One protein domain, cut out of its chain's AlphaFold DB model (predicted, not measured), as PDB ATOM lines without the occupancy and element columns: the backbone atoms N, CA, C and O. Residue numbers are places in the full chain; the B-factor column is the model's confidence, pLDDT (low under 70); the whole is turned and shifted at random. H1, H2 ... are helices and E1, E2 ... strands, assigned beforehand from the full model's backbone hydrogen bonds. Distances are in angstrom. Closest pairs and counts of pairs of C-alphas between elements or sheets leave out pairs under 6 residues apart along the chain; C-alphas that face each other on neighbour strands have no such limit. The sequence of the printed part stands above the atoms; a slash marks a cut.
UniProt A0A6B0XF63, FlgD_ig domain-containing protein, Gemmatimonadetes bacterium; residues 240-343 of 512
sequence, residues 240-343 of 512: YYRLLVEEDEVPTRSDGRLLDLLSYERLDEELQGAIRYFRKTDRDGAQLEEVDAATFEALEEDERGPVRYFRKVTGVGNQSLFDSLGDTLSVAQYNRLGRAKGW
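What this domain is: This is residues 240 to 343 of the 512 residues of the protein "FlgD_ig domain-containing protein" of Gemmatimonadetes bacterium (UniProt A0A6B0XF63). A long, strongly twisted ribbon of two strands, E2 and E4, with the short strand E3 beside residues 277 to 280 of E2, makes one lobe; H1 packs on it near one end and H2 near the other. A second, smaller lobe has E1 and E5 side by side with H3 near them, and two long stretches without named elements, 244 to 260 and 313 to 330, join the lobes. The printed part has 104 residues, with three named helices and five named strands in the order E1 H1 E2 E3 H2 E4 H3 E5. The sheet runs E3, E2, E4, antiparallel throughout; the class is mixed, helices and strands, with under half of the residues in named elements. The whole is compact, with a radius of gyration of the C-alphas of 14.6 A and spans of 41 by 34 by 19 A.

Where its parts are: Find C-alpha 272 at (-106.337, -3.818, 78.670); from there E2, residues 272 to 280, runs 25.2 A. E4, residues 304 to 312, is also 25.2 A long and ends at C-alpha 312, (-100.298, -3.442, 77.700). E3 is residues 288 to 291, 9.4 A. Look for H1 at residues 261 to 265, 6.1 A, and H2 at 293 to 298, 8.7 A. E1, residues 240 to 243, begins at (-87.635, 12.089, 76.103) and spans 10.2 A; H3, residues 331 to 336, spans 8.8 A, and E5, residues 341 to 343, 6.9 A.

How they stand to each other: Begin at inner strand E2: it is antiparallel to E4 at 162 degrees, with N 276 and O 308 at 2.9 A, within hydrogen-bond range. E2 and E3 form a hairpin, antiparallel at 121 degrees, with N 279 and O 289 at 2.8 A. E3, H2 and E4 form a split strand-helix-strand unit, two strands that follow each other among the strands of the sheet with a helix between them in the chain and E2 between them in the sheet, and its crossover is right-handed. H2 is on the sheet at a height of 8.4 A, only just over E2 alone, since E3 has 2 of its C-alphas; it runs along the strands, at 23 degrees to E2 on the local plane. Its closest C-alphas to E2 are those of Ala 293 and Tyr 277, 6.2 A apart. H1 is on the sheet at a height of 8.7 A, over E4; the C-alphas of Tyr 264 and Tyr 309 are closest, 6.5 A. Now look to E1 and E5: their closest C-alphas are those of Arg 242 and Gly 342, 4.3 A apart, though each strand pairs with no named strand. H3 is not on the sheet; Tyr 240 of E1 and Tyr 334 of H3 have their closest C-alphas 6.5 A apart. Residues 242 to 243 pair with 319 to 320, and 249 to 250 with 311 to 312 of E4, both antiparallel. Every O i to N i+4 pair is within hydrogen-bond range in H1 and H2, and 1 of 2 in H3.

The domain as a whole: The two C-alphas farthest apart are those of Glu 300 and Arg 339, 41.8 A. The printed part has no cut. The links E1 to H1 and E4 to H3 are long, with 17 and 18 residues. Mean pLDDT of the printed part is 89.7; look for low confidence, under 70, at residues 315 to 317.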
ATOM      1  N   TYR A 240     -88.387  13.251  75.646       95.56
ATOM      2  CA  TYR A 240     -87.635  12.089  76.103       95.56
ATOM      3  C   TYR A 240     -88.482  10.829  75.985       95.56
ATOM      4  O   TYR A 240     -89.603  10.787  76.486       95.56
ATOM      5  N   TYR A 241     -87.936   9.794  75.358       93.75
ATOM      6  CA  TYR A 241     -88.602   8.508  75.200       93.75
ATOM      7  C   TYR A 241     -87.949   7.444  76.075       93.75
ATOM      8  O   TYR A 241     -86.730   7.400  76.226       93.75
ATOM      9  N   ARG A 242     -88.745   6.515  76.597       93.31
ATOM     10  CA  ARG A 242     -88.252   5.247  77.146       93.31
ATOM     11  C   ARG A 242     -88.507   4.108  76.173       93.31
ATOM     12  O   ARG A 242     -89.526   4.099  75.483       93.31
ATOM     13  N   LEU A 243     -87.578   3.160  76.123       91.00
ATOM     14  CA  LEU A 243     -87.802   1.878  75.465       91.00
ATOM     15  C   LEU A 243     -88.855   1.109  76.257       91.00
ATOM     16  O   LEU A 243     -88.792   1.085  77.486       91.00
ATOM     17  N   LEU A 244     -89.799   0.508  75.541       88.00
ATOM     18  CA  LEU A 244     -90.833  -0.321  76.138       88.00
ATOM     19  C   LEU A 244     -90.479  -1.794  75.973       88.00
ATOM     20  O   LEU A 244     -89.934  -2.200  74.940       88.00
ATOM     21  N   VAL A 245     -90.816  -2.577  76.987       83.88
ATOM     22  CA  VAL A 245     -90.761  -4.039  76.961       83.88
ATOM     23  C   VAL A 245     -92.171  -4.625  76.986       83.88
ATOM     24  O   VAL A 245     -93.153  -3.911  77.173       83.88
ATOM     25  N   GLU A 246     -92.276  -5.925  76.735       81.38
ATOM     26  CA  GLU A 246     -93.545  -6.648  76.838       81.38
ATOM     27  C   GLU A 246     -94.148  -6.477  78.241       81.38
ATOM     28  O   GLU A 246     -93.411  -6.424  79.227       81.38
ATOM     29  N   GLU A 247     -95.475  -6.363  78.308       82.25
ATOM     30  CA  GLU A 247     -96.260  -6.063  79.518       82.25
ATOM     31  C   GLU A 247     -96.104  -4.643  80.092       82.25
ATOM     32  O   GLU A 247     -96.830  -4.301  81.027       82.25
ATOM     33  N   ASP A 248     -95.238  -3.777  79.542       89.62
ATOM     34  CA  ASP A 248     -95.254  -2.362  79.932       89.62
ATOM     35  C   ASP A 248     -96.627  -1.750  79.638       89.62
ATOM     36  O   ASP A 248     -97.249  -2.025  78.612       89.62
ATOM     37  N   GLU A 249     -97.078  -0.856  80.511       92.69
ATOM     38  CA  GLU A 249     -98.331  -0.134  80.327       92.69
ATOM     39  C   GLU A 249     -98.078   1.270  79.781       92.69
ATOM     40  O   GLU A 249     -97.234   2.020  80.288       92.69
ATOM     41  N   VAL A 250     -98.833   1.646  78.746       92.69
ATOM     42  CA  VAL A 250     -98.763   2.981  78.138       92.69
ATOM     43  C   VAL A 250    -100.143   3.604  77.968       92.69
ATOM     44  O   VAL A 250    -101.083   2.897  77.600       92.69
ATOM     45  N   PRO A 251    -100.275   4.932  78.154       93.69
ATOM     46  CA  PRO A 251    -101.560   5.620  78.068       93.69
ATOM     47  C   PRO A 251    -101.977   5.928  76.622       93.69
ATOM     48  O   PRO A 251    -102.865   6.741  76.385       93.69
ATOM     49  N   THR A 252    -101.297   5.351  75.630       90.00
ATOM     50  CA  THR A 252    -101.485   5.664  74.212       90.00
ATOM     51  C   THR A 252    -101.875   4.441  73.410       90.00
ATOM     52  O   THR A 252    -101.401   3.338  73.671       90.00
ATOM     53  N   ARG A 253    -102.640   4.646  72.340       83.12
ATOM     54  CA  ARG A 253    -102.856   3.680  71.258       83.12
ATOM     55  C   ARG A 253    -101.535   3.344  70.542       83.12
ATOM     56  O   ARG A 253    -100.467   3.871  70.867       83.12
ATOM     57  N   SER A 254    -101.578   2.426  69.580       72.88
ATOM     58  CA  SER A 254    -100.425   2.117  68.717       72.88
ATOM     59  C   SER A 254    -100.011   3.296  67.826       72.88
ATOM     60  O   SER A 254     -98.841   3.412  67.486       72.88
ATOM     61  N   ASP A 255    -100.936   4.206  67.509       70.50
ATOM     62  CA  ASP A 255    -100.679   5.436  66.742       70.50
ATOM     63  C   ASP A 255    -100.069   6.584  67.578       70.50
ATOM     64  O   ASP A 255     -99.843   7.677  67.060       70.50
ATOM     65  N   GLY A 256     -99.816   6.354  68.873       78.69
ATOM     66  CA  GLY A 256     -99.247   7.336  69.800       78.69
ATOM     67  C   GLY A 256    -100.244   8.345  70.382       78.69
ATOM     68  O   GLY A 256     -99.858   9.139  71.237       78.69
ATOM     69  N   ARG A 257    -101.523   8.322  69.983       84.44
ATOM     70  CA  ARG A 257    -102.562   9.169  70.592       84.44
ATOM     71  C   ARG A 257    -102.998   8.603  71.940       84.44
ATOM     72  O   ARG A 257    -103.032   7.386  72.103       84.44
ATOM     73  N   LEU A 258    -103.379   9.469  72.879       89.81
ATOM     74  CA  LEU A 258    -103.894   9.044  74.185       89.81
ATOM     75  C   LEU A 258    -105.137   8.149  74.040       89.81
ATOM     76  O   LEU A 258    -105.967   8.359  73.150       89.81
ATOM     77  N   LEU A 259    -105.234   7.137  74.901       92.44
ATOM     78  CA  LEU A 259    -106.406   6.278  75.032       92.44
ATOM     79  C   LEU A 259    -107.515   7.035  75.764       92.44
ATOM     80  O   LEU A 259    -107.324   7.534  76.870       92.44
ATOM     81  N   ASP A 260    -108.681   7.080  75.133       93.38
ATOM     82  CA  ASP A 260    -109.949   7.433  75.763       93.38
ATOM     83  C   ASP A 260    -110.717   6.157  76.150       93.38
ATOM     84  O   ASP A 260    -110.355   5.053  75.728       93.38
ATOM     85  N   LEU A 261    -111.790   6.310  76.934       94.50
ATOM     86  CA  LEU A 261    -112.628   5.197  77.394       94.50
ATOM     87  C   LEU A 261    -113.103   4.313  76.232       94.50
ATOM     88  O   LEU A 261    -112.936   3.098  76.264       94.50
ATOM     89  N   LEU A 262    -113.634   4.926  75.171       93.38
ATOM     90  CA  LEU A 262    -114.181   4.200  74.022       93.38
ATOM     91  C   LEU A 262    -113.111   3.394  73.277       93.38
ATOM     92  O   LEU A 262    -113.393   2.324  72.741       93.38
ATOM     93  N   SER A 263    -111.892   3.917  73.185       89.62
ATOM     94  CA  SER A 263    -110.769   3.226  72.556       89.62
ATOM     95  C   SER A 263    -110.235   2.109  73.437       89.62
ATOM     96  O   SER A 263    -109.840   1.076  72.907       89.62
ATOM     97  N   TYR A 264    -110.227   2.316  74.752       92.19
ATOM     98  CA  TYR A 264    -109.814   1.318  75.729       92.19
ATOM     99  C   TYR A 264    -110.771   0.121  75.753       92.19
ATOM    100  O   TYR A 264    -110.321  -1.014  75.641       92.19
ATOM    101  N   GLU A 265    -112.085   0.354  75.787       92.88
ATOM    102  CA  GLU A 265    -113.102  -0.714  75.790       92.88
ATOM    103  C   GLU A 265    -113.104  -1.565  74.511       92.88
ATOM    104  O   GLU A 265    -113.610  -2.685  74.504       92.88
ATOM    105  N   ARG A 266    -112.538  -1.044  73.417       89.31
ATOM    106  CA  ARG A 266    -112.365  -1.774  72.150       89.31
ATOM    107  C   ARG A 266    -111.109  -2.638  72.107       89.31
ATOM    108  O   ARG A 266    -110.936  -3.368  71.134       89.31
ATOM    109  N   LEU A 267    -110.215  -2.515  73.087       84.69
ATOM    110  CA  LEU A 267    -109.059  -3.395  73.196       84.69
ATOM    111  C   LEU A 267    -109.519  -4.780  73.637       84.69
ATOM    112  O   LEU A 267    -110.388  -4.899  74.503       84.69
ATOM    113  N   ASP A 268    -108.872  -5.806  73.089       85.31
ATOM    114  CA  ASP A 268    -108.981  -7.160  73.618       85.31
ATOM    115  C   ASP A 268    -108.626  -7.157  75.112       85.31
ATOM    116  O   ASP A 268    -107.723  -6.435  75.542       85.31
ATOM    117  N   GLU A 269    -109.324  -7.972  75.901       83.62
ATOM    118  CA  GLU A 269    -109.195  -7.999  77.366       83.62
ATOM    119  C   GLU A 269    -107.745  -8.239  77.825       83.62
ATOM    120  O   GLU A 269    -107.286  -7.657  78.803       83.62
ATOM    121  N   GLU A 270    -106.977  -9.021  77.064       82.50
ATOM    122  CA  GLU A 270    -105.560  -9.291  77.333       82.50
ATOM    123  C   GLU A 270    -104.666  -8.047  77.187       82.50
ATOM    124  O   GLU A 270    -103.625  -7.956  77.839       82.50
ATOM    125  N   LEU A 271    -105.073  -7.077  76.360       86.44
ATOM    126  CA  LEU A 271    -104.342  -5.837  76.088       86.44
ATOM    127  C   LEU A 271    -104.774  -4.675  76.984       86.44
ATOM    128  O   LEU A 271    -104.104  -3.638  76.993       86.44
ATOM    129  N   GLN A 272    -105.873  -4.819  77.720       92.25
ATOM    130  CA  GLN A 272    -106.337  -3.818  78.670       92.25
ATOM    131  C   GLN A 272    -105.386  -3.757  79.879       92.25
ATOM    132  O   GLN A 272    -105.074  -4.770  80.509       92.25
ATOM    133  N   GLY A 273    -104.856  -2.562  80.145       93.56
ATOM    134  CA  GLY A 273    -103.977  -2.271  81.279       93.56
ATOM    135  C   GLY A 273    -104.714  -1.558  82.412       93.56
ATOM    136  O   GLY A 273    -105.937  -1.598  82.503       93.56
ATOM    137  N   ALA A 274    -103.976  -0.881  83.289       94.94
ATOM    138  CA  ALA A 274    -104.572  -0.113  84.377       94.94
ATOM    139  C   ALA A 274    -105.492   1.032  83.898       94.94
ATOM    140  O   ALA A 274    -105.246   1.691  82.885       94.94
ATOM    141  N   ILE A 275    -106.513   1.333  84.701       96.75
ATOM    142  CA  ILE A 275    -107.239   2.607  84.671       96.75
ATOM    143  C   ILE A 275    -106.815   3.377  85.917       96.75
ATOM    144  O   ILE A 275    -106.950   2.871  87.031       96.75
ATOM    145  N   ARG A 276    -106.272   4.580  85.730       96.00
ATOM    146  CA  ARG A 276    -105.758   5.419  86.817       96.00
ATOM    147  C   ARG A 276    -106.591   6.681  86.953       96.00
ATOM    148  O   ARG A 276    -106.867   7.350  85.955       96.00
ATOM    149  N   TYR A 277    -106.956   7.007  88.185       96.44
ATOM    150  CA  TYR A 277    -107.792   8.151  88.525       96.44
ATOM    151  C   TYR A 277    -106.952   9.171  89.275       96.44
ATOM    152  O   TYR A 277    -106.191   8.809  90.169       96.44
ATOM    153  N   PHE A 278    -107.083  10.441  88.917       95.81
ATOM    154  CA  PHE A 278    -106.294  11.503  89.524       95.81
ATOM    155  C   PHE A 278    -107.203  12.558  90.137       95.81
ATOM    156  O   PHE A 278    -108.223  12.911  89.553       95.81
ATOM    157  N   ARG A 279    -106.816  13.099  91.291       95.12
ATOM    158  CA  ARG A 279    -107.388  14.332  91.842       95.12
ATOM    159  C   ARG A 279    -106.461  15.507  91.582       95.12
ATOM    160  O   ARG A 279    -105.242  15.328  91.557       95.12
ATOM    161  N   LYS A 280    -107.025  16.701  91.425       94.06
ATOM    162  CA  LYS A 280    -106.255  17.948  91.412       94.06
ATOM    163  C   LYS A 280    -105.931  18.332  92.852       94.06
ATOM    164  O   LYS A 280    -106.821  18.362  93.696       94.06
ATOM    165  N   THR A 281    -104.665  18.611  93.142       89.00
ATOM    166  CA  THR A 281    -104.240  19.068  94.478       89.00
ATOM    167  C   THR A 281    -104.029  20.579  94.545       89.00
ATOM    168  O   THR A 281    -103.793  21.128  95.620       89.00
ATOM    169  N   ASP A 282    -104.136  21.264  93.409       87.12
ATOM    170  CA  ASP A 282    -104.081  22.710  93.267       87.12
ATOM    171  C   ASP A 282    -105.257  23.238  92.430       87.12
ATOM    172  O   ASP A 282    -105.928  22.501  91.708       87.12
ATOM    173  N   ARG A 283    -105.526  24.546  92.536       78.44
ATOM    174  CA  ARG A 283    -106.633  25.186  91.801       78.44
ATOM    175  C   ARG A 283    -106.408  25.233  90.290       78.44
ATOM    176  O   ARG A 283    -107.380  25.251  89.544       78.44
ATOM    177  N   ASP A 284    -105.148  25.246  89.863       77.69
ATOM    178  CA  ASP A 284    -104.770  25.336  88.451       77.69
ATOM    179  C   ASP A 284    -104.738  23.954  87.765       77.69
ATOM    180  O   ASP A 284    -104.613  23.871  86.544       77.69
ATOM    181  N   GLY A 285    -104.885  22.863  88.532       75.94
ATOM    182  CA  GLY A 285    -104.911  21.486  88.033       75.94
ATOM    183  C   GLY A 285    -103.570  20.976  87.503       75.94
ATOM    184  O   GLY A 285    -103.545  19.980  86.779       75.94
ATOM    185  N   ALA A 286    -102.470  21.656  87.831       78.69
ATOM    186  CA  ALA A 286    -101.129  21.287  87.401       78.69
ATOM    187  C   ALA A 286    -100.535  20.173  88.272       78.69
ATOM    188  O   ALA A 286     -99.684  19.414  87.804       78.69
ATOM    189  N   GLN A 287    -100.980  20.058  89.526       86.19
ATOM    190  CA  GLN A 287    -100.567  18.989  90.425       86.19
ATOM    191  C   GLN A 287    -101.653  17.925  90.534       86.19
ATOM    192  O   GLN A 287    -102.802  18.201  90.888       86.19
ATOM    193  N   LEU A 288    -101.259  16.691  90.227       91.62
ATOM    194  CA  LEU A 288    -102.132  15.531  90.222       91.62
ATOM    195  C   LEU A 288    -101.659  14.508  91.249       91.62
ATOM    196  O   LEU A 288    -100.469  14.204  91.343       91.62
ATOM    197  N   GLU A 289    -102.612  13.941  91.976       93.69
ATOM    198  CA  GLU A 289    -102.388  12.825  92.891       93.69
ATOM    199  C   GLU A 289    -103.270  11.649  92.478       93.69
ATOM    200  O   GLU A 289    -104.469  11.817  92.253       93.69
ATOM    201  N   GLU A 290    -102.673  10.463  92.357       95.44
ATOM    202  CA  GLU A 290    -103.405   9.239  92.032       95.44
ATOM    203  C   GLU A 290    -104.281   8.808  93.218       95.44
ATOM    204  O   GLU A 290    -103.815   8.725  94.356       95.44
ATOM    205  N   VAL A 291    -105.551   8.517  92.943       96.38
ATOM    206  CA  VAL A 291    -106.550   8.043  93.907       96.38
ATOM    207  C   VAL A 291    -107.240   6.789  93.371       96.38
ATOM    208  O   VAL A 291    -107.186   6.494  92.176       96.38
ATOM    209  N   ASP A 292    -107.900   6.026  94.244       96.75
ATOM    210  CA  ASP A 292    -108.733   4.911  93.790       96.75
ATOM    211  C   ASP A 292    -110.057   5.391  93.165       96.75
ATOM    212  O   ASP A 292    -110.484   6.537  93.334       96.75
ATOM    213  N   ALA A 293    -110.715   4.496  92.425       95.62
ATOM    214  CA  ALA A 293    -111.951   4.807  91.710       95.62
ATOM    215  C   ALA A 293    -113.080   5.265  92.648       95.62
ATOM    216  O   ALA A 293    -113.834   6.173  92.312       95.62
ATOM    217  N   ALA A 294    -113.191   4.662  93.835       96.25
ATOM    218  CA  ALA A 294    -114.241   5.004  94.793       96.25
ATOM    219  C   ALA A 294    -114.052   6.421  95.349       96.25
ATOM    220  O   ALA A 294    -115.015   7.174  95.469       96.25
ATOM    221  N   THR A 295    -112.805   6.789  95.644       96.38
ATOM    222  CA  THR A 295    -112.421   8.130  96.078       96.38
ATOM    223  C   THR A 295    -112.685   9.132  94.964       96.38
ATOM    224  O   THR A 295    -113.307  10.153  95.224       96.38
ATOM    225  N   PHE A 296    -112.286   8.828  93.725       95.75
ATOM    226  CA  PHE A 296    -112.515   9.702  92.574       95.75
ATOM    227  C   PHE A 296    -114.002   9.988  92.330       95.75
ATOM    228  O   PHE A 296    -114.377  11.138  92.114       95.75
ATOM    229  N   GLU A 297    -114.860   8.968  92.408       95.12
ATOM    230  CA  GLU A 297    -116.306   9.144  92.225       95.12
ATOM    231  C   GLU A 297    -116.978   9.927  93.358       95.12
ATOM    232  O   GLU A 297    -118.073  10.458  93.166       95.12
ATOM    233  N   ALA A 298    -116.329  10.027  94.518       96.06
ATOM    234  CA  ALA A 298    -116.784  10.842  95.637       96.06
ATOM    235  C   ALA A 298    -116.281  12.297  95.583       96.06
ATOM    236  O   ALA A 298    -116.762  13.111  96.367       96.06
ATOM    237  N   LEU A 299    -115.333  12.629  94.696       95.19
ATOM    238  CA  LEU A 299    -114.831  13.998  94.531       95.19
ATOM    239  C   LEU A 299    -115.856  14.885  93.826       95.19
ATOM    240  O   LEU A 299    -116.569  14.436  92.917       95.19
ATOM    241  N   GLU A 300    -115.842  16.165  94.183       93.62
ATOM    242  CA  GLU A 300    -116.528  17.209  93.427       93.62
ATOM    243  C   GLU A 300    -115.882  17.387  92.041       93.62
ATOM    244  O   GLU A 300    -114.708  17.074  91.828       93.62
ATOM    245  N   GLU A 301    -116.654  17.857  91.058       90.12
ATOM    246  CA  GLU A 301    -116.216  17.931  89.653       90.12
ATOM    247  C   GLU A 301    -114.969  18.814  89.456       90.12
ATOM    248  O   GLU A 301    -114.119  18.525  88.609       90.12
ATOM    249  N   ASP A 302    -114.816  19.864  90.261       90.50
ATOM    250  CA  ASP A 302    -113.665  20.762  90.229       90.50
ATOM    251  C   ASP A 302    -112.396  20.135  90.828       90.50
ATOM    252  O   ASP A 302    -111.297  20.423  90.344       90.50
ATOM    253  N   GLU A 303    -112.536  19.215  91.785       92.62
ATOM    254  CA  GLU A 303    -111.439  18.449  92.394       92.62
ATOM    255  C   GLU A 303    -111.007  17.237  91.547       92.62
ATOM    256  O   GLU A 303    -109.884  16.735  91.687       92.62
ATOM    257  N   ARG A 304    -111.865  16.767  90.631       94.56
ATOM    258  CA  ARG A 304    -111.544  15.659  89.721       94.56
ATOM    259  C   ARG A 304    -110.462  16.067  88.719       94.56
ATOM    260  O   ARG A 304    -110.572  17.058  87.990       94.56
ATOM    261  N   GLY A 305    -109.397  15.275  88.678       93.38
ATOM    262  CA  GLY A 305    -108.362  15.301  87.648       93.38
ATOM    263  C   GLY A 305    -108.689  14.361  86.478       93.38
ATOM    264  O   GLY A 305    -109.815  13.875  86.357       93.38
ATOM    265  N   PRO A 306    -107.725  14.110  85.576       93.50
ATOM    266  CA  PRO A 306    -107.940  13.223  84.438       93.50
ATOM    267  C   PRO A 306    -108.106  11.762  84.874       93.50
ATOM    268  O   PRO A 306    -107.500  11.317  85.846       93.50
ATOM    269  N   VAL A 307    -108.857  10.989  84.091       95.69
ATOM    270  CA  VAL A 307    -108.801   9.519  84.112       95.69
ATOM    271  C   VAL A 307    -107.905   9.074  82.962       95.69
ATOM    272  O   VAL A 307    -108.083   9.521  81.827       95.69
ATOM    273  N   ARG A 308    -106.916   8.228  83.246       96.25
ATOM    274  CA  ARG A 308    -105.955   7.731  82.254       96.25
ATOM    275  C   ARG A 308    -106.141   6.235  82.052       96.25
ATOM    276  O   ARG A 308    -106.106   5.465  83.008       96.25
ATOM    277  N   TYR A 309    -106.292   5.843  80.795       96.12
ATOM    278  CA  TYR A 309    -106.486   4.461  80.375       96.12
ATOM    279  C   TYR A 309    -105.191   3.927  79.779       96.12
ATOM    280  O   TYR A 309    -104.601   4.584  78.922       96.12
ATOM    281  N   PHE A 310    -104.754   2.747  80.205       95.38
ATOM    282  CA  PHE A 310    -103.510   2.153  79.735       95.38
ATOM    283  C   PHE A 310    -103.774   0.900  78.917       95.38
ATOM    284  O   PHE A 310    -104.698   0.143  79.183       95.38
ATOM    285  N   ARG A 311    -102.917   0.644  77.934       92.00
ATOM    286  CA  ARG A 311    -102.833  -0.668  77.294       92.00
ATOM    287  C   ARG A 311    -101.516  -1.328  77.637       92.00
ATOM    288  O   ARG A 311    -100.502  -0.639  77.782       92.00
ATOM    289  N   LYS A 312    -101.521  -2.651  77.655       90.06
ATOM    290  CA  LYS A 312    -100.298  -3.442  77.700       90.06
ATOM    291  C   LYS A 312     -99.612  -3.417  76.342       90.06
ATOM    292  O   LYS A 312    -100.236  -3.455  75.275       90.06
ATOM    293  N   VAL A 313     -98.299  -3.279  76.379       85.06
ATOM    294  CA  VAL A 313     -97.448  -3.262  75.201       85.06
ATOM    295  C   VAL A 313     -97.182  -4.697  74.770       85.06
ATOM    296  O   VAL A 313     -96.664  -5.502  75.536       85.06
ATOM    297  N   THR A 314     -97.482  -4.987  73.506       76.50
ATOM    298  CA  THR A 314     -97.134  -6.249  72.852       76.50
ATOM    299  C   THR A 314     -96.088  -6.034  71.768       76.50
ATOM    300  O   THR A 314     -96.064  -5.005  71.079       76.50
ATOM    301  N   GLY A 315     -95.215  -7.023  71.588       69.62
ATOM    302  CA  GLY A 315     -94.177  -6.984  70.563       69.62
ATOM    303  C   GLY A 315     -93.009  -6.045  70.867       69.62
ATOM    304  O   GLY A 315     -92.894  -5.448  71.936       69.62
ATOM    305  N   VAL A 316     -92.111  -5.931  69.891       65.25
ATOM    306  CA  VAL A 316     -90.827  -5.233  70.019       65.25
ATOM    307  C   VAL A 316     -90.808  -3.929  69.227       65.25
ATOM    308  O   VAL A 316     -91.506  -3.770  68.225       65.25
ATOM    309  N   GLY A 317     -89.957  -2.996  69.664       65.44
ATOM    310  CA  GLY A 317     -89.717  -1.728  68.967       65.44
ATOM    311  C   GLY A 317     -90.538  -0.547  69.482       65.44
ATOM    312  O   GLY A 317     -90.340   0.568  69.005       65.44
ATOM    313  N   ASN A 318     -91.394  -0.741  70.485       74.19
ATOM    314  CA  ASN A 318     -92.200   0.336  71.050       74.19
ATOM    315  C   ASN A 318     -91.350   1.292  71.914       74.19
ATOM    316  O   ASN A 318     -90.395   0.894  72.582       74.19
ATOM    317  N   GLN A 319     -91.696   2.579  71.884       87.94
ATOM    318  CA  GLN A 319     -91.154   3.598  72.785       87.94
ATOM    319  C   GLN A 319     -92.293   4.487  73.284       87.94
ATOM    320  O   GLN A 319     -93.277   4.670  72.571       87.94
ATOM    321  N   SER A 320     -92.153   5.059  74.479       90.12
ATOM    322  CA  SER A 320     -93.149   5.977  75.044       90.12
ATOM    323  C   SER A 320     -92.510   7.264  75.533       90.12
ATOM    324  O   SER A 320     -91.443   7.232  76.141       90.12
ATOM    325  N   LEU A 321     -93.212   8.374  75.318       92.12
ATOM    326  CA  LEU A 321     -92.943   9.659  75.968       92.12
ATOM    327  C   LEU A 321     -93.357   9.672  77.438       92.12
ATOM    328  O   LEU A 321     -92.967  10.575  78.170       92.12
ATOM    329  N   PHE A 322     -94.189   8.716  77.844       92.88
ATOM    330  CA  PHE A 322     -94.865   8.716  79.127       92.88
ATOM    331  C   PHE A 322     -94.201   7.764  80.113       92.88
ATOM    332  O   PHE A 322     -93.747   6.675  79.737       92.88
ATOM    333  N   ASP A 323     -94.186   8.151  81.381       90.56
ATOM    334  CA  ASP A 323     -93.845   7.276  82.494       90.56
ATOM    335  C   ASP A 323     -94.992   6.299  82.829       90.56
ATOM    336  O   ASP A 323     -95.916   6.098  82.036       90.56
ATOM    337  N   SER A 324     -94.895   5.607  83.966       88.44
ATOM    338  CA  SER A 324     -95.895   4.627  84.412       88.44
ATOM    339  C   SER A 324     -97.200   5.248  84.918       88.44
ATOM    340  O   SER A 324     -98.199   4.540  85.003       88.44
ATOM    341  N   LEU A 325     -97.198   6.537  85.272       90.19
ATOM    342  CA  LEU A 325     -98.393   7.286  85.673       90.19
ATOM    343  C   LEU A 325     -99.064   7.965  84.476       90.19
ATOM    344  O   LEU A 325    -100.185   8.464  84.586       90.19
ATOM    345  N   GLY A 326     -98.417   7.933  83.311       89.25
ATOM    346  CA  GLY A 326     -98.913   8.552  82.092       89.25
ATOM    347  C   GLY A 326     -98.536  10.026  81.977       89.25
ATOM    348  O   GLY A 326     -99.123  10.728  81.158       89.25
ATOM    349  N   ASP A 327     -97.567  10.492  82.769       90.69
ATOM    350  CA  ASP A 327     -96.988  11.826  82.646       90.69
ATOM    351  C   ASP A 327     -95.817  11.807  81.669       90.69
ATOM    352  O   ASP A 327     -95.112  10.807  81.526       90.69
ATOM    353  N   THR A 328     -95.594  12.913  80.964       92.06
ATOM    354  CA  THR A 328     -94.451  13.027  80.051       92.06
ATOM    355  C   THR A 328     -93.131  12.964  80.816       92.06
ATOM    356  O   THR A 328     -92.971  13.617  81.847       92.06
ATOM    357  N   LEU A 329     -92.159  12.220  80.290       93.69
ATOM    358  CA  LEU A 329     -90.864  12.006  80.925       93.69
ATOM    359  C   LEU A 329     -90.076  13.313  81.048       93.69
ATOM    360  O   LEU A 329     -89.669  13.920  80.057       93.69
ATOM    361  N   SER A 330     -89.768  13.689  82.287       92.88
ATOM    362  CA  SER A 330     -88.778  14.725  82.581       92.88
ATOM    363  C   SER A 330     -87.354  14.246  82.285       92.88
ATOM    364  O   SER A 330     -87.041  13.051  82.353       92.88
ATOM    365  N   VAL A 331     -86.431  15.189  82.077       93.44
ATOM    366  CA  VAL A 331     -84.994  14.893  81.925       93.44
ATOM    367  C   VAL A 331     -84.427  14.115  83.125       93.44
ATOM    368  O   VAL A 331     -83.603  13.212  82.964       93.44
ATOM    369  N   ALA A 332     -84.903  14.407  84.341       93.88
ATOM    370  CA  ALA A 332     -84.472  13.734  85.565       93.88
ATOM    371  C   ALA A 332     -84.972  12.281  85.641       93.88
ATOM    372  O   ALA A 332     -84.247  11.399  86.107       93.88
ATOM    373  N   GLN A 333     -86.198  12.002  85.188       94.56
ATOM    374  CA  GLN A 333     -86.695  10.629  85.043       94.56
ATOM    375  C   GLN A 333     -85.931   9.895  83.940       94.56
ATOM    376  O   GLN A 333     -85.411   8.810  84.193       94.56
ATOM    377  N   TYR A 334     -85.768  10.514  82.766       94.56
ATOM    378  CA  TYR A 334     -85.037   9.928  81.643       94.56
ATOM    379  C   TYR A 334     -83.611   9.522  82.032       94.56
ATOM    380  O   TYR A 334     -83.164   8.412  81.741       94.56
ATOM    381  N   ASN A 335     -82.898  10.375  82.769       94.44
ATOM    382  CA  ASN A 335     -81.537  10.082  83.215       94.44
ATOM    383  C   ASN A 335     -81.426   8.886  84.167       94.44
ATOM    384  O   ASN A 335     -80.372   8.250  84.198       94.44
ATOM    385  N   ARG A 336     -82.508   8.522  84.861       95.38
ATOM    386  CA  ARG A 336     -82.571   7.349  85.745       95.38
ATOM    387  C   ARG A 336     -82.902   6.041  85.017       95.38
ATOM    388  O   ARG A 336     -82.724   4.983  85.609       95.38
ATOM    389  N   LEU A 337     -83.317   6.079  83.746       92.50
ATOM    390  CA  LEU A 337     -83.762   4.890  82.997       92.50
ATOM    391  C   LEU A 337     -82.648   3.878  82.670       92.50
ATOM    392  O   LEU A 337     -82.942   2.748  82.282       92.50
ATOM    393  N   GLY A 338     -81.370   4.251  82.789       91.94
ATOM    394  CA  GLY A 338     -80.254   3.352  82.474       91.94
ATOM    395  C   GLY A 338     -80.350   2.788  81.050       91.94
ATOM    396  O   GLY A 338     -80.270   3.538  80.080       91.94
ATOM    397  N   ARG A 339     -80.530   1.465  80.921       90.00
ATOM    398  CA  ARG A 339     -80.659   0.766  79.625       90.00
ATOM    399  C   ARG A 339     -82.024   0.934  78.951       90.00
ATOM    400  O   ARG A 339     -82.133   0.637  77.770       90.00
ATOM    401  N   ALA A 340     -83.036   1.418  79.670       91.06
ATOM    402  CA  ALA A 340     -84.366   1.685  79.120       91.06
ATOM    403  C   ALA A 340     -84.478   3.079  78.469       91.06
ATOM    404  O   ALA A 340     -85.572   3.515  78.118       91.06
ATOM    405  N   LYS A 341     -83.363   3.805  78.310       94.12
ATOM    406  CA  LYS A 341     -83.327   5.076  77.581       94.12
ATOM    407  C   LYS A 341     -83.653   4.855  76.103       94.12
ATOM    408  O   LYS A 341     -82.956   4.112  75.419       94.12
ATOM    409  N   GLY A 342     -84.705   5.516  75.633       92.56
ATOM    410  CA  GLY A 342     -85.064   5.603  74.223       92.56
ATOM    411  C   GLY A 342     -84.539   6.889  73.591       92.56
ATOM    412  O   GLY A 342     -83.548   7.471  74.044       92.56
ATOM    413  N   TRP A 343     -85.221   7.323  72.536       93.44
ATOM    414  CA  TRP A 343     -84.875   8.525  71.790       93.44
ATOM    415  C   TRP A 343     -84.963   9.807  72.621       93.44
ATOM    416  O   TRP A 343     -85.785   9.937  73.527       93.44
TER     417      TRP A 343